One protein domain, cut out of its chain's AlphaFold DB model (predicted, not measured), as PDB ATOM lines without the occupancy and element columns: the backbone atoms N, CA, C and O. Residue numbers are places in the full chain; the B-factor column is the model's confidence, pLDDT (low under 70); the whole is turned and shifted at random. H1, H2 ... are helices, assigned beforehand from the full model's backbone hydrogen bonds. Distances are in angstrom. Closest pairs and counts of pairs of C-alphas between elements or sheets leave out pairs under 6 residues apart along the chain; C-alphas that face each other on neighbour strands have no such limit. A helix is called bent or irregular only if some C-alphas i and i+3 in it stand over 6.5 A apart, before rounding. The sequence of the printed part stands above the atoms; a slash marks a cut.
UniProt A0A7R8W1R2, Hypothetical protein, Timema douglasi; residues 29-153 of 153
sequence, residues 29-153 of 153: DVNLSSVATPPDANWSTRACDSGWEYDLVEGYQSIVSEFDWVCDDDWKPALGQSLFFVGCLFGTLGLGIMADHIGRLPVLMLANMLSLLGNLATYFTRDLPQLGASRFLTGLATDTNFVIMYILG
ATOM      1  N   ASP A  29     -55.532 -20.917 -31.397       54.81
ATOM      2  CA  ASP A  29     -56.673 -20.083 -31.787       54.81
ATOM      3  C   ASP A  29     -56.364 -19.082 -32.918       54.81
ATOM      4  O   ASP A  29     -57.237 -18.328 -33.351       54.81
ATOM      5  N   VAL A  30     -55.131 -19.075 -33.424       63.38
ATOM      6  CA  VAL A  30     -54.669 -18.159 -34.475       63.38
ATOM      7  C   VAL A  30     -54.922 -18.684 -35.898       63.38
ATOM      8  O   VAL A  30     -54.985 -19.881 -36.156       63.38
ATOM      9  N   ASN A  31     -55.052 -17.787 -36.878       62.28
ATOM     10  CA  ASN A  31     -55.146 -18.177 -38.290       62.28
ATOM     11  C   ASN A  31     -53.739 -18.380 -38.867       62.28
ATOM     12  O   ASN A  31     -53.055 -17.404 -39.179       62.28
ATOM     13  N   LEU A  32     -53.319 -19.632 -39.066       66.38
ATOM     14  CA  LEU A  32     -51.964 -19.952 -39.551       66.38
ATOM     15  C   LEU A  32     -51.668 -19.390 -40.950       66.38
ATOM     16  O   LEU A  32     -50.534 -19.073 -41.277       66.38
ATOM     17  N   SER A  33     -52.699 -19.187 -41.767       68.75
ATOM     18  CA  SER A  33     -52.590 -18.528 -43.074       68.75
ATOM     19  C   SER A  33     -52.270 -17.030 -42.989       68.75
ATOM     20  O   SER A  33     -51.872 -16.434 -43.987       68.75
ATOM     21  N   SER A  34     -52.426 -16.413 -41.814       61.81
ATOM     22  CA  SER A  34     -52.098 -15.002 -41.561       61.81
ATOM     23  C   SER A  34     -50.793 -14.805 -40.784       61.81
ATOM     24  O   SER A  34     -50.339 -13.672 -40.633       61.81
ATOM     25  N   VAL A  35     -50.180 -15.897 -40.315       64.88
ATOM     26  CA  VAL A  35     -49.015 -15.881 -39.429       64.88
ATOM     27  C   VAL A  35     -47.913 -16.741 -40.050       64.88
ATOM     28  O   VAL A  35     -47.956 -17.963 -39.997       64.88
ATOM     29  N   ALA A  36     -46.921 -16.091 -40.663       63.06
ATOM     30  CA  ALA A  36     -45.754 -16.744 -41.271       63.06
ATOM     31  C   ALA A  36     -44.586 -16.930 -40.279       63.06
ATOM     32  O   ALA A  36     -43.429 -17.032 -40.687       63.06
ATOM     33  N   THR A  37     -44.873 -16.909 -38.976       66.31
ATOM     34  CA  THR A  37     -43.894 -17.086 -37.898       66.31
ATOM     35  C   THR A  37     -44.082 -18.448 -37.225       66.31
ATOM     36  O   THR A  37     -45.193 -18.982 -37.234       66.31
ATOM     37  N   PRO A  38     -43.005 -19.042 -36.674       65.81
ATOM     38  CA  PRO A  38     -43.111 -20.272 -35.894       65.81
ATOM     39  C   PRO A  38     -44.056 -20.086 -34.692       65.81
ATOM     40  O   PRO A  38     -44.287 -18.948 -34.281       65.81
ATOM     41  N   PRO A  39     -44.607 -21.179 -34.133       63.72
ATOM     42  CA  PRO A  39     -45.550 -21.105 -33.023       63.72
ATOM     43  C   PRO A  39     -44.984 -20.346 -31.819       63.72
ATOM     44  O   PRO A  39     -43.957 -20.741 -31.269       63.72
ATOM     45  N   ASP A  40     -45.655 -19.267 -31.407       64.50
ATOM     46  CA  ASP A  40     -45.266 -18.484 -30.233       64.50
ATOM     47  C   ASP A  40     -45.931 -19.037 -28.961       64.50
ATOM     48  O   ASP A  40     -47.120 -19.348 -28.941       64.50
ATOM     49  N   ALA A  41     -45.194 -19.057 -27.846       66.12
ATOM     50  CA  ALA A  41     -45.685 -19.528 -26.542       66.12
ATOM     51  C   ALA A  41     -46.796 -18.653 -25.908       66.12
ATOM     52  O   ALA A  41     -47.286 -18.967 -24.828       66.12
ATOM     53  N   ASN A  42     -47.168 -17.537 -26.544       67.94
ATOM     54  CA  ASN A  42     -48.222 -16.620 -26.088       67.94
ATOM     55  C   ASN A  42     -49.577 -16.883 -26.779       67.94
ATOM     56  O   ASN A  42     -50.531 -16.132 -26.588       67.94
ATOM     57  N   TRP A  43     -49.666 -17.900 -27.637       64.69
ATOM     58  CA  TRP A  43     -50.927 -18.264 -28.280       64.69
ATOM     59  C   TRP A  43     -51.809 -19.057 -27.330       64.69
ATOM     60  O   TRP A  43     -51.321 -19.875 -26.551       64.69
ATOM     61  N   SER A  44     -53.116 -18.796 -27.383       58.09
ATOM     62  CA  SER A  44     -54.051 -19.496 -26.519       58.09
ATOM     63  C   SER A  44     -54.452 -20.818 -27.168       58.09
ATOM     64  O   SER A  44     -54.822 -20.893 -28.342       58.09
ATOM     65  N   THR A  45     -54.313 -21.901 -26.412       61.19
ATOM     66  CA  THR A  45     -54.634 -23.244 -26.886       61.19
ATOM     67  C   THR A  45     -56.095 -23.551 -26.587       61.19
ATOM     68  O   THR A  45     -56.576 -23.296 -25.480       61.19
ATOM     69  N   ARG A  46     -56.821 -24.111 -27.559       60.47
ATOM     70  CA  ARG A  46     -58.215 -24.537 -27.387       60.47
ATOM     71  C   ARG A  46     -58.356 -26.044 -27.592       60.47
ATOM     72  O   ARG A  46     -57.669 -26.622 -28.438       60.47
ATOM     73  N   ALA A  47     -59.274 -26.653 -26.838       61.12
ATOM     74  CA  ALA A  47     -59.684 -28.039 -27.040       61.12
ATOM     75  C   ALA A  47     -60.187 -28.244 -28.478       61.12
ATOM     76  O   ALA A  47     -60.717 -27.328 -29.118       61.12
ATOM     77  N   CYS A  48     -59.972 -29.441 -29.013       68.50
ATOM     78  CA  CYS A  48     -60.267 -29.761 -30.404       68.50
ATOM     79  C   CYS A  48     -61.762 -30.004 -30.627       68.50
ATOM     80  O   CYS A  48     -62.202 -31.124 -30.857       68.50
ATOM     81  N   ASP A  49     -62.540 -28.926 -30.596       60.34
ATOM     82  CA  ASP A  49     -64.002 -28.958 -30.716       60.34
ATOM     83  C   ASP A  49     -64.491 -29.263 -32.152       60.34
ATOM     84  O   ASP A  49     -65.663 -29.570 -32.361       60.34
ATOM     85  N   SER A  50     -63.623 -29.150 -33.169       60.56
ATOM     86  CA  SER A  50     -64.017 -29.180 -34.590       60.56
ATOM     87  C   SER A  50     -63.870 -30.533 -35.298       60.56
ATOM     88  O   SER A  50     -64.004 -30.574 -36.519       60.56
ATOM     89  N   GLY A  51     -63.574 -31.617 -34.576       57.56
ATOM     90  CA  GLY A  51     -63.171 -32.891 -35.184       57.56
ATOM     91  C   GLY A  51     -61.785 -32.813 -35.846       57.56
ATOM     92  O   GLY A  51     -61.289 -31.729 -36.172       57.56
ATOM     93  N   TRP A  52     -61.138 -33.965 -36.005       64.12
ATOM     94  CA  TRP A  52     -59.831 -34.117 -36.650       64.12
ATOM     95  C   TRP A  52     -59.951 -35.066 -37.842       64.12
ATOM     96  O   TRP A  52     -60.757 -35.993 -37.837       64.12
ATOM     97  N   GLU A  53     -59.144 -34.828 -38.870       61.91
ATOM     98  CA  GLU A  53     -59.049 -35.694 -40.041       61.91
ATOM     99  C   GLU A  53     -57.602 -36.171 -40.154       61.91
ATOM    100  O   GLU A  53     -56.667 -35.367 -40.103       61.91
ATOM    101  N   TYR A  54     -57.408 -37.488 -40.227       63.78
ATOM    102  CA  TYR A  54     -56.080 -38.076 -40.354       63.78
ATOM    103  C   TYR A  54     -55.672 -38.100 -41.826       63.78
ATOM    104  O   TYR A  54     -56.297 -38.784 -42.636       63.78
ATOM    105  N   ASP A  55     -54.578 -37.417 -42.163       62.38
ATOM    106  CA  ASP A  55     -53.928 -37.565 -43.465       62.38
ATOM    107  C   ASP A  55     -53.216 -38.925 -43.535       62.38
ATOM    108  O   ASP A  55     -52.026 -39.073 -43.240       62.38
ATOM    109  N   LEU A  56     -53.973 -39.955 -43.913       69.31
ATOM    110  CA  LEU A  56     -53.480 -41.319 -44.070       69.31
ATOM    111  C   LEU A  56     -52.614 -41.409 -45.332       69.31
ATOM    112  O   LEU A  56     -53.111 -41.581 -46.449       69.31
ATOM    113  N   VAL A  57     -51.294 -41.331 -45.172       61.25
ATOM    114  CA  VAL A  57     -50.359 -41.621 -46.266       61.25
ATOM    115  C   VAL A  57     -50.488 -43.108 -46.614       61.25
ATOM    116  O   VAL A  57     -50.208 -43.972 -45.792       61.25
ATOM    117  N   GLU A  58     -50.974 -43.399 -47.824       65.19
ATOM    118  CA  GLU A  58     -51.224 -44.765 -48.327       65.19
ATOM    119  C   GLU A  58     -52.257 -45.584 -47.525       65.19
ATOM    120  O   GLU A  58     -52.271 -46.810 -47.592       65.19
ATOM    121  N   GLY A  59     -53.161 -44.922 -46.792       65.44
ATOM    122  CA  GLY A  59     -54.226 -45.606 -46.045       65.44
ATOM    123  C   GLY A  59     -53.760 -46.303 -44.762       65.44
ATOM    124  O   GLY A  59     -54.519 -47.080 -44.187       65.44
ATOM    125  N   TYR A  60     -52.532 -46.046 -44.301       60.84
ATOM    126  CA  TYR A  60     -52.016 -46.620 -43.060       60.84
ATOM    127  C   TYR A  60     -52.615 -45.925 -41.832       60.84
ATOM    128  O   TYR A  60     -52.307 -44.764 -41.561       60.84
ATOM    129  N   GLN A  61     -53.443 -46.648 -41.074       64.69
ATOM    130  CA  GLN A  61     -53.934 -46.205 -39.770       64.69
ATOM    131  C   GLN A  61     -52.932 -46.612 -38.684       64.69
ATOM    132  O   GLN A  61     -52.586 -47.782 -38.532       64.69
ATOM    133  N   SER A  62     -52.451 -45.626 -37.933       71.44
ATOM    134  CA  SER A  62     -51.676 -45.849 -36.714       71.44
ATOM    135  C   SER A  62     -52.604 -46.115 -35.525       71.44
ATOM    136  O   SER A  62     -53.769 -45.724 -35.537       71.44
ATOM    137  N   ILE A  63     -52.065 -46.696 -34.454       68.19
ATOM    138  CA  ILE A  63     -52.788 -46.918 -33.189       68.19
ATOM    139  C   ILE A  63     -53.396 -45.613 -32.649       68.19
ATOM    140  O   ILE A  63     -54.517 -45.610 -32.160       68.19
ATOM    141  N   VAL A  64     -52.700 -44.482 -32.798       65.31
ATOM    142  CA  VAL A  64     -53.205 -43.165 -32.373       65.31
ATOM    143  C   VAL A  64     -54.444 -42.759 -33.178       65.31
ATOM    144  O   VAL A  64     -55.374 -42.192 -32.616       65.31
ATOM    145  N   SER A  65     -54.476 -43.094 -34.473       62.59
ATOM    146  CA  SER A  65     -55.610 -42.810 -35.363       62.59
ATOM    147  C   SER A  65     -56.744 -43.830 -35.322       62.59
ATOM    148  O   SER A  65     -57.851 -43.519 -35.736       62.59
ATOM    149  N   GLU A  66     -56.480 -45.047 -34.851       67.06
ATOM    150  CA  GLU A  66     -57.504 -46.082 -34.674       67.06
ATOM    151  C   GLU A  66     -58.285 -45.883 -33.368       67.06
ATOM    152  O   GLU A  66     -59.477 -46.173 -33.310       67.06
ATOM    153  N   PHE A  67     -57.623 -45.356 -32.333       68.06
ATOM    154  CA  PHE A  67     -58.229 -45.099 -31.025       68.06
ATOM    155  C   PHE A  67     -58.573 -43.631 -30.756       68.06
ATOM    156  O   PHE A  67     -58.979 -43.316 -29.635       68.06
ATOM    157  N   ASP A  68     -58.421 -42.754 -31.753       67.06
ATOM    158  CA  ASP A  68     -58.782 -41.338 -31.649       67.06
ATOM    159  C   ASP A  68     -58.068 -40.610 -30.485       67.06
ATOM    160  O   ASP A  68     -58.645 -39.801 -29.758       67.06
ATOM    161  N   TRP A  69     -56.779 -40.905 -30.276       66.88
ATOM    162  CA  TRP A  69     -55.967 -40.319 -29.197       66.88
ATOM    163  C   TRP A  69     -55.407 -38.958 -29.598       66.88
ATOM    164  O   TRP A  69     -54.212 -38.811 -29.849       66.88
ATOM    165  N   VAL A  70     -56.295 -37.972 -29.711       63.25
ATOM    166  CA  VAL A  70     -55.958 -36.604 -30.126       63.25
ATOM    167  C   VAL A  70     -56.366 -35.612 -29.043       63.25
ATOM    168  O   VAL A  70     -57.360 -35.805 -28.344       63.25
ATOM    169  N   CYS A  71     -55.615 -34.519 -28.936       67.56
ATOM    170  CA  CYS A  71     -55.906 -33.393 -28.048       67.56
ATOM    171  C   CYS A  71     -55.938 -33.828 -26.576       67.56
ATOM    172  O   CYS A  71     -54.890 -34.226 -26.095       67.56
ATOM    173  N   ASP A  72     -57.073 -33.829 -25.870       66.88
ATOM    174  CA  ASP A  72     -57.112 -34.170 -24.430       66.88
ATOM    175  C   ASP A  72     -56.664 -35.614 -24.103       66.88
ATOM    176  O   ASP A  72     -56.363 -35.938 -22.953       66.88
ATOM    177  N   ASP A  73     -56.623 -36.492 -25.107       66.88
ATOM    178  CA  ASP A  73     -56.259 -37.904 -24.977       66.88
ATOM    179  C   ASP A  73     -54.867 -38.247 -25.549       66.88
ATOM    180  O   ASP A  73     -54.507 -39.423 -25.662       66.88
ATOM    181  N   ASP A  74     -54.059 -37.235 -25.866       68.50
ATOM    182  CA  ASP A  74     -52.687 -37.345 -26.389       68.50
ATOM    183  C   ASP A  74     -51.685 -38.012 -25.423       68.50
ATOM    184  O   ASP A  74     -50.667 -38.567 -25.836       68.50
ATOM    185  N   TRP A  75     -51.986 -38.024 -24.127       73.06
ATOM    186  CA  TRP A  75     -51.170 -38.655 -23.089       73.06
ATOM    187  C   TRP A  75     -51.255 -40.195 -23.096       73.06
ATOM    188  O   TRP A  75     -50.358 -40.881 -22.597       73.06
ATOM    189  N   LYS A  76     -52.314 -40.775 -23.675       77.44
ATOM    190  CA  LYS A  76     -52.536 -42.232 -23.749       77.44
ATOM    191  C   LYS A  76     -51.408 -43.021 -24.439       77.44
ATOM    192  O   LYS A  76     -50.996 -44.046 -23.884       77.44
ATOM    193  N   PRO A  77     -50.851 -42.601 -25.592       78.00
ATOM    194  CA  PRO A  77     -49.684 -43.266 -26.176       78.00
ATOM    195  C   PRO A  77     -48.447 -43.194 -25.268       78.00
ATOM    196  O   PRO A  77     -47.744 -44.199 -25.124       78.00
ATOM    197  N   ALA A  78     -48.223 -42.064 -24.587       82.38
ATOM    198  CA  ALA A  78     -47.111 -41.909 -23.648       82.38
ATOM    199  C   ALA A  78     -47.236 -42.860 -22.442       82.38
ATOM    200  O   ALA A  78     -46.240 -43.438 -21.990       82.38
ATOM    201  N   LEU A  79     -48.459 -43.121 -21.961       85.31
ATOM    202  CA  LEU A  79     -48.692 -44.164 -20.957       85.31
ATOM    203  C   LEU A  79     -48.301 -45.556 -21.452       85.31
ATOM    204  O   LEU A  79     -47.681 -46.316 -20.708       85.31
ATOM    205  N   GLY A  80     -48.666 -45.910 -22.687       87.69
ATOM    206  CA  GLY A  80     -48.330 -47.212 -23.266       87.69
ATOM    207  C   GLY A  80     -46.816 -47.427 -23.337       87.69
ATOM    208  O   GLY A  80     -46.323 -48.511 -23.020       87.69
ATOM    209  N   GLN A  81     -46.073 -46.377 -23.683       88.50
ATOM    210  CA  GLN A  81     -44.612 -46.388 -23.677       88.50
ATOM    211  C   GLN A  81     -44.029 -46.467 -22.258       88.50
ATOM    212  O   GLN A  81     -43.091 -47.224 -22.013       88.50
ATOM    213  N   SER A  82     -44.628 -45.767 -21.296       91.75
ATOM    214  CA  SER A  82     -44.236 -45.864 -19.885       91.75
ATOM    215  C   SER A  82     -44.420 -47.288 -19.344       91.75
ATOM    216  O   SER A  82     -43.514 -47.843 -18.726       91.75
ATOM    217  N   LEU A  83     -45.562 -47.924 -19.632       91.75
ATOM    218  CA  LEU A  83     -45.849 -49.309 -19.235       91.75
ATOM    219  C   LEU A  83     -44.892 -50.314 -19.874       91.75
ATOM    220  O   LEU A  83     -44.514 -51.291 -19.230       91.75
ATOM    221  N   PHE A  84     -44.473 -50.068 -21.116       91.31
ATOM    222  CA  PHE A  84     -43.453 -50.875 -21.774       91.31
ATOM    223  C   PHE A  84     -42.133 -50.853 -20.991       91.31
ATOM    224  O   PHE A  84     -41.603 -51.916 -20.676       91.31
ATOM    225  N   PHE A  85     -41.650 -49.672 -20.589       93.31
ATOM    226  CA  PHE A  85     -40.432 -49.563 -19.777       93.31
ATOM    227  C   PHE A  85     -40.571 -50.218 -18.404       93.31
ATOM    228  O   PHE A  85     -39.645 -50.875 -17.938       93.31
ATOM    229  N   VAL A  86     -41.735 -50.091 -17.761       95.25
ATOM    230  CA  VAL A  86     -42.012 -50.811 -16.511       95.25
ATOM    231  C   VAL A  86     -41.934 -52.327 -16.742       95.25
ATOM    232  O   VAL A  86     -41.322 -53.033 -15.945       95.25
ATOM    233  N   GLY A  87     -42.463 -52.820 -17.866       93.94
ATOM    234  CA  GLY A  87     -42.293 -54.203 -18.319       93.94
ATOM    235  C   GLY A  87     -40.825 -54.601 -18.454       93.94
ATOM    236  O   GLY A  87     -40.419 -55.598 -17.872       93.94
ATOM    237  N   CYS A  88     -40.005 -53.800 -19.129       93.94
ATOM    238  CA  CYS A  88     -38.560 -54.029 -19.251       93.94
ATOM    239  C   CYS A  88     -37.860 -54.160 -17.883       93.94
ATOM    240  O   CYS A  88     -37.088 -55.094 -17.645       93.94
ATOM    241  N   LEU A  89     -38.185 -53.283 -16.926       94.25
ATOM    242  CA  LEU A  89     -37.621 -53.334 -15.568       94.25
ATOM    243  C   LEU A  89     -37.951 -54.652 -14.853       94.25
ATOM    244  O   LEU A  89     -37.071 -55.296 -14.280       94.25
ATOM    245  N   PHE A  90     -39.211 -55.083 -14.899       94.06
ATOM    246  CA  PHE A  90     -39.608 -56.358 -14.297       94.06
ATOM    247  C   PHE A  90     -39.080 -57.566 -15.077       94.06
ATOM    248  O   PHE A  90     -38.776 -58.594 -14.475       94.06
ATOM    249  N   GLY A  91     -38.946 -57.446 -16.396       91.56
ATOM    250  CA  GLY A  91     -38.457 -58.497 -17.281       91.56
ATOM    251  C   GLY A  91     -36.993 -58.792 -17.022       91.56
ATOM    252  O   GLY A  91     -36.636 -59.937 -16.770       91.56
ATOM    253  N   THR A  92     -36.154 -57.760 -16.988       89.75
ATOM    254  CA  THR A  92     -34.719 -57.890 -16.696       89.75
ATOM    255  C   THR A  92     -34.449 -58.439 -15.303       89.75
ATOM    256  O   THR A  92     -33.642 -59.355 -15.164       89.75
ATOM    257  N   LEU A  93     -35.146 -57.942 -14.277       91.19
ATOM    258  CA  LEU A  93     -35.007 -58.463 -12.914       91.19
ATOM    259  C   LEU A  93     -35.523 -59.905 -12.806       91.19
ATOM    260  O   LEU A  93     -34.828 -60.778 -12.291       91.19
ATOM    261  N   GLY A  94     -36.730 -60.171 -13.310       90.06
ATOM    262  CA  GLY A  94     -37.390 -61.469 -13.193       90.06
ATOM    263  C   GLY A  94     -36.731 -62.552 -14.043       90.06
ATOM    264  O   GLY A  94     -36.300 -63.574 -13.513       90.06
ATOM    265  N   LEU A  95     -36.619 -62.330 -15.357       87.12
ATOM    266  CA  LEU A  95     -35.979 -63.273 -16.280       87.12
ATOM    267  C   LEU A  95     -34.478 -63.379 -16.026       87.12
ATOM    268  O   LEU A  95     -33.925 -64.447 -16.266       87.12
ATOM    269  N   GLY A  96     -33.832 -62.332 -15.500       87.06
ATOM    270  CA  GLY A  96     -32.440 -62.383 -15.057       87.06
ATOM    271  C   GLY A  96     -32.237 -63.398 -13.932       87.06
ATOM    272  O   GLY A  96     -31.470 -64.342 -14.093       87.06
ATOM    273  N   ILE A  97     -33.008 -63.283 -12.844       87.00
ATOM    274  CA  ILE A  97     -32.959 -64.254 -11.733       87.00
ATOM    275  C   ILE A  97     -33.341 -65.660 -12.222       87.00
ATOM    276  O   ILE A  97     -32.727 -66.657 -11.837       87.00
ATOM    277  N   MET A  98     -34.346 -65.760 -13.098       84.81
ATOM    278  CA  MET A  98     -34.762 -67.047 -13.659       84.81
ATOM    279  C   MET A  98     -33.681 -67.673 -14.554       84.81
ATOM    280  O   MET A  98     -33.550 -68.899 -14.581       84.81
ATOM    281  N   ALA A  99     -32.897 -66.858 -15.267       84.88
ATOM    282  CA  ALA A  99     -31.811 -67.318 -16.132       84.88
ATOM    283  C   ALA A  99     -30.678 -67.955 -15.331       84.88
ATOM    284  O   ALA A  99     -30.108 -68.950 -15.786       84.88
ATOM    285  N   ASP A 100     -30.420 -67.445 -14.128       84.44
ATOM    286  CA  ASP A 100     -29.408 -67.991 -13.229       84.44
ATOM    287  C   ASP A 100     -29.823 -69.355 -12.648       84.44
ATOM    288  O   ASP A 100     -28.975 -70.220 -12.430       84.44
ATOM    289  N   HIS A 101     -31.126 -69.594 -12.451       85.12
ATOM    290  CA  HIS A 101     -31.635 -70.844 -11.871       85.12
ATOM    291  C   HIS A 101     -31.974 -71.942 -12.889       85.12
ATOM    292  O   HIS A 101     -31.707 -73.116 -12.631       85.12
ATOM    293  N   ILE A 102     -32.605 -71.593 -14.014       82.19
ATOM    294  CA  ILE A 102     -33.146 -72.564 -14.989       82.19
ATOM    295  C   ILE A 102     -32.183 -72.744 -16.183       82.19
ATOM    296  O   ILE A 102     -32.251 -73.737 -16.907       82.19
ATOM    297  N   GLY A 103     -31.236 -71.819 -16.366       80.19
ATOM    298  CA  GLY A 103     -30.278 -71.803 -17.468       80.19
ATOM    299  C   GLY A 103     -30.730 -70.944 -18.656       80.19
ATOM    300  O   GLY A 103     -31.897 -70.580 -18.801       80.19
ATOM    301  N   ARG A 104     -29.781 -70.622 -19.548       80.00
ATOM    302  CA  ARG A 104     -29.972 -69.641 -20.639       80.00
ATOM    303  C   ARG A 104     -30.980 -70.058 -21.723       80.00
ATOM    304  O   ARG A 104     -31.664 -69.203 -22.274       80.00
ATOM    305  N   LEU A 105     -31.086 -71.350 -22.044       82.81
ATOM    306  CA  LEU A 105     -31.936 -71.852 -23.137       82.81
ATOM    307  C   LEU A 105     -33.455 -71.857 -22.831       82.81
ATOM    308  O   LEU A 105     -34.229 -71.434 -23.687       82.81
ATOM    309  N   PRO A 106     -33.936 -72.299 -21.653       85.06
ATOM    310  CA  PRO A 106     -35.367 -72.249 -21.339       85.06
ATOM    311  C   PRO A 106     -35.889 -70.817 -21.164       85.06
ATOM    312  O   PRO A 106     -37.015 -70.531 -21.570       85.06
ATOM    313  N   VAL A 107     -35.070 -69.898 -20.642       87.44
ATOM    314  CA  VAL A 107     -35.434 -68.473 -20.562       87.44
ATOM    315  C   VAL A 107     -35.628 -67.862 -21.952       87.44
ATOM    316  O   VAL A 107     -36.571 -67.101 -22.150       87.44
ATOM    317  N   LEU A 108     -34.823 -68.266 -22.943       85.00
ATOM    318  CA  LEU A 108     -34.999 -67.860 -24.342       85.00
ATOM    319  C   LEU A 108     -36.377 -68.261 -24.894       85.00
ATOM    320  O   LEU A 108     -37.065 -67.449 -25.515       85.00
ATOM    321  N   MET A 109     -36.780 -69.516 -24.671       90.50
ATOM    322  CA  MET A 109     -38.082 -70.026 -25.113       90.50
ATOM    323  C   MET A 109     -39.230 -69.275 -24.433       90.50
ATOM    324  O   MET A 109     -40.205 -68.908 -25.088       90.50
ATOM    325  N   LEU A 110     -39.093 -69.000 -23.134       90.31
ATOM    326  CA  LEU A 110     -40.100 -68.288 -22.355       90.31
ATOM    327  C   LEU A 110     -40.247 -66.827 -22.810       90.31
ATOM    328  O   LEU A 110     -41.369 -66.365 -23.014       90.31
ATOM    329  N   ALA A 111     -39.137 -66.127 -23.057       90.81
ATOM    330  CA  ALA A 111     -39.151 -64.768 -23.598       90.81
ATOM    331  C   ALA A 111     -39.793 -64.710 -24.996       90.81
ATOM    332  O   ALA A 111     -40.626 -63.845 -25.262       90.81
ATOM    333  N   ASN A 112     -39.484 -65.664 -25.879       91.38
ATOM    334  CA  ASN A 112     -40.119 -65.731 -27.198       91.38
ATOM    335  C   ASN A 112     -41.628 -66.000 -27.109       91.38
ATOM    336  O   ASN A 112     -42.399 -65.368 -27.827       91.38
ATOM    337  N   MET A 113     -42.063 -66.878 -26.201       93.56
ATOM    338  CA  MET A 113     -43.487 -67.133 -25.944       93.56
ATOM    339  C   MET A 113     -44.213 -65.882 -25.433       93.56
ATOM    340  O   MET A 113     -45.270 -65.537 -25.956       93.56
ATOM    341  N   LEU A 114     -43.633 -65.169 -24.462       92.62
ATOM    342  CA  LEU A 114     -44.171 -63.902 -23.949       92.62
ATOM    343  C   LEU A 114     -44.279 -62.844 -25.051       92.62
ATOM    344  O   LEU A 114     -45.319 -62.202 -25.178       92.62
ATOM    345  N   SER A 115     -43.239 -62.705 -25.878       92.25
ATOM    346  CA  SER A 115     -43.236 -61.764 -27.000       92.25
ATOM    347  C   SER A 115     -44.311 -62.119 -28.028       92.25
ATOM    348  O   SER A 115     -45.076 -61.252 -28.447       92.25
ATOM    349  N   LEU A 116     -44.444 -63.397 -28.399       93.25
ATOM    350  CA  LEU A 116     -45.479 -63.845 -29.332       93.25
ATOM    351  C   LEU A 116     -46.883 -63.536 -28.793       93.25
ATOM    352  O   LEU A 116     -47.717 -62.994 -29.516       93.25
ATOM    353  N   LEU A 117     -47.128 -63.839 -27.516       94.06
ATOM    354  CA  LEU A 117     -48.405 -63.574 -26.859       94.06
ATOM    355  C   LEU A 117     -48.700 -62.073 -26.760       94.06
ATOM    356  O   LEU A 117     -49.822 -61.671 -27.046       94.06
ATOM    357  N   GLY A 118     -47.715 -61.240 -26.414       92.62
ATOM    358  CA  GLY A 118     -47.873 -59.783 -26.351       92.62
ATOM    359  C   GLY A 118     -48.182 -59.159 -27.717       92.62
ATOM    360  O   GLY A 118     -49.080 -58.323 -27.844       92.62
ATOM    361  N   ASN A 119     -47.509 -59.620 -28.773       91.31
ATOM    362  CA  ASN A 119     -47.777 -59.165 -30.138       91.31
ATOM    363  C   ASN A 119     -49.151 -59.632 -30.640       91.31
ATOM    364  O   ASN A 119     -49.898 -58.833 -31.201       91.31
ATOM    365  N   LEU A 120     -49.526 -60.888 -30.385       93.12
ATOM    366  CA  LEU A 120     -50.847 -61.396 -30.754       93.12
ATOM    367  C   LEU A 120     -51.960 -60.684 -29.979       93.12
ATOM    368  O   LEU A 120     -52.981 -60.332 -30.561       93.12
ATOM    369  N   ALA A 121     -51.755 -60.419 -28.688       90.62
ATOM    370  CA  ALA A 121     -52.697 -59.661 -27.877       90.62
ATOM    371  C   ALA A 121     -52.909 -58.256 -28.447       90.62
ATOM    372  O   ALA A 121     -54.054 -57.844 -28.571       90.62
ATOM    373  N   THR A 122     -51.835 -57.575 -28.870       87.44
ATOM    374  CA  THR A 122     -51.885 -56.233 -29.489       87.44
ATOM    375  C   THR A 122     -52.784 -56.185 -30.724       87.44
ATOM    376  O   THR A 122     -53.422 -55.172 -30.973       87.44
ATOM    377  N   TYR A 123     -52.895 -57.278 -31.479       87.62
ATOM    378  CA  TYR A 123     -53.829 -57.341 -32.602       87.62
ATOM    379  C   TYR A 123     -55.304 -57.333 -32.160       87.62
ATOM    380  O   TYR A 123     -56.164 -56.810 -32.861       87.62
ATOM    381  N   PHE A 124     -55.613 -57.914 -30.999       85.50
ATOM    382  CA  PHE A 124     -56.977 -57.999 -30.469       85.50
ATOM    383  C   PHE A 124     -57.362 -56.836 -29.552       85.50
ATOM    384  O   PHE A 124     -58.533 -56.726 -29.188       85.50
ATOM    385  N   THR A 125     -56.411 -55.995 -29.145       84.69
ATOM    386  CA  THR A 125     -56.692 -54.913 -28.202       84.69
ATOM    387  C   THR A 125     -57.606 -53.882 -28.829       84.69
ATOM    388  O   THR A 125     -57.290 -53.350 -29.888       84.69
ATOM    389  N   ARG A 126     -58.714 -53.581 -28.151       78.44
ATOM    390  CA  ARG A 126     -59.624 -52.481 -28.512       78.44
ATOM    391  C   ARG A 126     -59.760 -51.429 -27.414       78.44
ATOM    392  O   ARG A 126     -60.432 -50.424 -27.599       78.44
ATOM    393  N   ASP A 127     -59.105 -51.664 -26.281       81.19
ATOM    394  CA  ASP A 127     -59.173 -50.818 -25.100       81.19
ATOM    395  C   ASP A 127     -57.764 -50.420 -24.639       81.19
ATOM    396  O   ASP A 127     -56.823 -51.218 -24.689       81.19
ATOM    397  N   LEU A 128     -57.635 -49.207 -24.092       81.75
ATOM    398  CA  LEU A 128     -56.393 -48.685 -23.508       81.75
ATOM    399  C   LEU A 128     -55.722 -49.641 -22.493       81.75
ATOM    400  O   LEU A 128     -54.525 -49.897 -22.636       81.75
ATOM    401  N   PRO A 129     -56.428 -50.216 -21.491       83.44
ATOM    402  CA  PRO A 129     -55.804 -51.143 -20.544       83.44
ATOM    403  C   PRO A 129     -55.305 -52.432 -21.206       83.44
ATOM    404  O   PRO A 129     -54.294 -52.986 -20.776       83.44
ATOM    405  N   GLN A 130     -55.978 -52.903 -22.259       86.88
ATOM    406  CA  GLN A 130     -55.546 -54.097 -22.984       86.88
ATOM    407  C   GLN A 130     -54.265 -53.810 -23.767       86.88
ATOM    408  O   GLN A 130     -53.345 -54.627 -23.729       86.88
ATOM    409  N   LEU A 131     -54.168 -52.636 -24.412       87.81
ATOM    410  CA  LEU A 131     -52.934 -52.212 -25.077       87.81
ATOM    411  C   LEU A 131     -51.791 -52.037 -24.069       87.81
ATOM    412  O   LEU A 131     -50.667 -52.462 -24.320       87.81
ATOM    413  N   GLY A 132     -52.073 -51.459 -22.902       90.06
ATOM    414  CA  GLY A 132     -51.096 -51.349 -21.823       90.06
ATOM    415  C   GLY A 132     -50.564 -52.713 -21.373       90.06
ATOM    416  O   GLY A 132     -49.353 -52.899 -21.254       90.06
ATOM    417  N   ALA A 133     -51.454 -53.693 -21.188       91.38
ATOM    418  CA  ALA A 133     -51.080 -55.053 -20.810       91.38
ATOM    419  C   ALA A 133     -50.258 -55.758 -21.901       91.38
ATOM    420  O   ALA A 133     -49.239 -56.377 -21.595       91.38
ATOM    421  N   SER A 134     -50.650 -55.640 -23.175       92.19
ATOM    422  CA  SER A 134     -49.906 -56.258 -24.277       92.19
ATOM    423  C   SER A 134     -48.501 -55.665 -24.415       92.19
ATOM    424  O   SER A 134     -47.534 -56.405 -24.592       92.19
ATOM    425  N   ARG A 135     -48.362 -54.343 -24.239       90.81
ATOM    426  CA  ARG A 135     -47.066 -53.648 -24.233       90.81
ATOM    427  C   ARG A 135     -46.201 -54.035 -23.051       90.81
ATOM    428  O   ARG A 135     -45.006 -54.241 -23.240       90.81
ATOM    429  N   PHE A 136     -46.791 -54.197 -21.871       93.38
ATOM    430  CA  PHE A 136     -46.083 -54.709 -20.705       93.38
ATOM    431  C   PHE A 136     -45.528 -56.120 -20.961       93.38
ATOM    432  O   PHE A 136     -44.344 -56.358 -20.729       93.38
ATOM    433  N   LEU A 137     -46.340 -57.035 -21.513       93.62
ATOM    434  CA  LEU A 137     -45.896 -58.392 -21.866       93.62
ATOM    435  C   LEU A 137     -44.756 -58.398 -22.888       93.62
ATOM    436  O   LEU A 137     -43.781 -59.128 -22.711       93.62
ATOM    437  N   THR A 138     -44.862 -57.590 -23.944       93.12
ATOM    438  CA  THR A 138     -43.794 -57.475 -24.943       93.12
ATOM    439  C   THR A 138     -42.523 -56.888 -24.321       93.12
ATOM    440  O   THR A 138     -41.440 -57.417 -24.559       93.12
ATOM    441  N   GLY A 139     -42.653 -55.873 -23.456       93.06
ATOM    442  CA  GLY A 139     -41.535 -55.259 -22.733       93.06
ATOM    443  C   GLY A 139     -40.767 -56.236 -21.846       93.06
ATOM    444  O   GLY A 139     -39.539 -56.215 -21.852       93.06
ATOM    445  N   LEU A 140     -41.457 -57.172 -21.176       92.88
ATOM    446  CA  LEU A 140     -40.803 -58.224 -20.379       92.88
ATOM    447  C   LEU A 140     -39.795 -59.041 -21.206       92.88
ATOM    448  O   LEU A 140     -38.754 -59.444 -20.693       92.88
ATOM    449  N   ALA A 141     -40.105 -59.315 -22.476       92.88
ATOM    450  CA  ALA A 141     -39.296 -60.171 -23.340       92.88
ATOM    451  C   ALA A 141     -38.212 -59.417 -24.125       92.88
ATOM    452  O   ALA A 141     -37.202 -60.017 -24.505       92.88
ATOM    453  N   THR A 142     -38.416 -58.126 -24.394       90.88
ATOM    454  CA  THR A 142     -37.557 -57.329 -25.275       90.88
ATOM    455  C   THR A 142     -36.091 -57.342 -24.844       90.88
ATOM    456  O   THR A 142     -35.222 -57.628 -25.669       90.88
ATOM    457  N   ASP A 143     -35.802 -57.133 -23.560       89.38
ATOM    458  CA  ASP A 143     -34.416 -57.066 -23.079       89.38
ATOM    459  C   ASP A 143     -33.690 -58.406 -23.214       89.38
ATOM    460  O   ASP A 143     -32.524 -58.463 -23.611       89.38
ATOM    461  N   THR A 144     -34.406 -59.509 -22.979       87.25
ATOM    462  CA  THR A 144     -33.853 -60.859 -23.149       87.25
ATOM    463  C   THR A 144     -33.475 -61.115 -24.610       87.25
ATOM    464  O   THR A 144     -32.422 -61.694 -24.879       87.25
ATOM    465  N   ASN A 145     -34.289 -60.633 -25.556       85.06
ATOM    466  CA  ASN A 145     -34.025 -60.762 -26.991       85.06
ATOM    467  C   ASN A 145     -32.824 -59.923 -27.466       85.06
ATOM    468  O   ASN A 145     -32.121 -60.331 -28.389       85.06
ATOM    469  N   PHE A 146     -32.540 -58.782 -26.834       86.12
ATOM    470  CA  PHE A 146     -31.321 -58.023 -27.130       86.12
ATOM    471  C   PHE A 146     -30.073 -58.713 -26.574       86.12
ATOM    472  O   PHE A 146     -29.080 -58.862 -27.282       86.12
ATOM    473  N   VAL A 147     -30.129 -59.202 -25.332       83.75
ATOM    474  CA  VAL A 147     -28.988 -59.864 -24.675       83.75
ATOM    475  C   VAL A 147     -28.539 -61.121 -25.432       83.75
ATOM    476  O   VAL A 147     -27.341 -61.374 -25.548       83.75
ATOM    477  N   ILE A 148     -29.469 -61.891 -26.002       80.50
ATOM    478  CA  ILE A 148     -29.135 -63.117 -26.748       80.50
ATOM    479  C   ILE A 148     -28.373 -62.835 -28.048       80.50
ATOM    480  O   ILE A 148     -27.526 -63.644 -28.424       80.50
ATOM    481  N   MET A 149     -28.618 -61.690 -28.702       83.44
ATOM    482  CA  MET A 149     -27.889 -61.290 -29.909       83.44
ATOM    483  C   MET A 149     -26.400 -61.129 -29.591       83.44
ATOM    484  O   MET A 149     -25.559 -61.595 -30.352       83.44
ATOM    485  N   TYR A 150     -26.077 -60.539 -28.438       81.25
ATOM    486  CA  TYR A 150     -24.696 -60.371 -27.986       81.25
ATOM    487  C   TYR A 150     -24.026 -61.680 -27.546       81.25
ATOM    488  O   TYR A 150     -22.804 -61.738 -27.480       81.25
ATOM    489  N   ILE A 151     -24.798 -62.722 -27.215       80.19
ATOM    490  CA  ILE A 151     -24.269 -64.019 -26.759       80.19
ATOM    491  C   ILE A 151     -23.998 -64.978 -27.930       80.19
ATOM    492  O   ILE A 151     -23.124 -65.832 -27.818       80.19
ATOM    493  N   LEU A 152     -24.767 -64.876 -29.019       71.94
ATOM    494  CA  LEU A 152     -24.635 -65.719 -30.218       71.94
ATOM    495  C   LEU A 152     -23.699 -65.129 -31.290       71.94
ATOM    496  O   LEU A 152     -23.473 -65.788 -32.307       71.94
ATOM    497  N   GLY A 153     -23.211 -63.903 -31.079       59.25
ATOM    498  CA  GLY A 153     -22.260 -63.197 -31.946       59.25
ATOM    499  C   GLY A 153     -20.799 -63.476 -31.626       59.25
ATOM    500  O   GLY A 153     -20.493 -63.822 -30.464       59.25
TER     501      GLY A 153
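This is residues 29 to 153 of the 153 residues of the protein "Hypothetical protein" of Timema douglasi (UniProt A0A7R8W1R2). Three helices lie side by side in an up-and-down bundle: H2 and H3 make a narrow V joined at one end by a tight turn, and H4a, the first arm of the bent helix H4, fills the space between them. The second arm, H4b, runs on from H4a past parts of H2 and H3, while a long tail without a named element, residues 29 to 62, extends beyond the start of H2, with residues 31 to 38 sticking out. The printed part has 125 residues with four named helices, H1, H2, H3 and H4 along the chain, and no named strand; the class is all helix. It is only just loose, close to extended, with a radius of gyration of the C-alphas of 20.5 A, and spans 65 by 30 by 26 A, the tail making part of the length.

H2, the longest helix, has residues 75 to 102 and is 39.2 A long, from C-alpha 75 at (-51.170, -38.655, -23.089) to C-alpha 102 at (-33.146, -72.564, -14.989). H3, residues 104 to 124, is 31.0 A long. H4, residues 128 to 152, was assigned as one helix by its hydrogen bonds but is bent: C-alphas 140 and 143 are 7.0 A apart. Its arms are H4a, residues 128 to 140, 18.5 A long, and H4b, residues 143 to 152, 14.9 A long, ending at C-alpha 152 at (-24.635, -65.719, -30.218). H1, residues 63 to 66, is 5.0 A long.

H2, H3 and H4a form the bundle, each running against the one before it. H2 and H4a touch, closest at the C-alphas of Gly 91 and Leu 140, 3.9 A apart, and run the same way at a shallow tilt of 34 degrees, only just short of steep. H3 and H4a form a helical hairpin at a shallow tilt of 19 degrees; the C-alphas of Gly 118 and Ser 134 are closest, at 4.6 A. H2 and H3, also a helical hairpin, only just touch, with 3 pairs of C-alphas within 8 A, through residues 95 to 99 of H2 and residue 107 of H3; the closest are those of Ala 99 and Val 107, 5.8 A. H4b touches residues 88 to 95 of H2 at a steep tilt of 50 degrees, the C-alphas of Cys 88 and Asp 143 being closest at 6.4 A. It touches residues 108 to 112 of H3 at a steep tilt of 44 degrees, with the C-alphas of Ala 111 and Thr 144 closest at 6.6 A. H1 is close to H2 but not clearly touching, at 7.1 A between the C-alphas of Val 64 and Pro 77, and is apart from H3. Every O i to N i+4 pair is within hydrogen-bond range in H2 and H4a, against 16 of 17 in H3 and 4 of 6 in H4b; H1 is too short for such a pair.

The two C-alphas farthest apart, those of Ser 34 and His 101, are 66.5 A apart. The printed part has no cut, and no link between named helices is long. The mean pLDDT of the printed part is 78.9; residues 29 to 61, residues 63 to 74 and residue 153 are under 70.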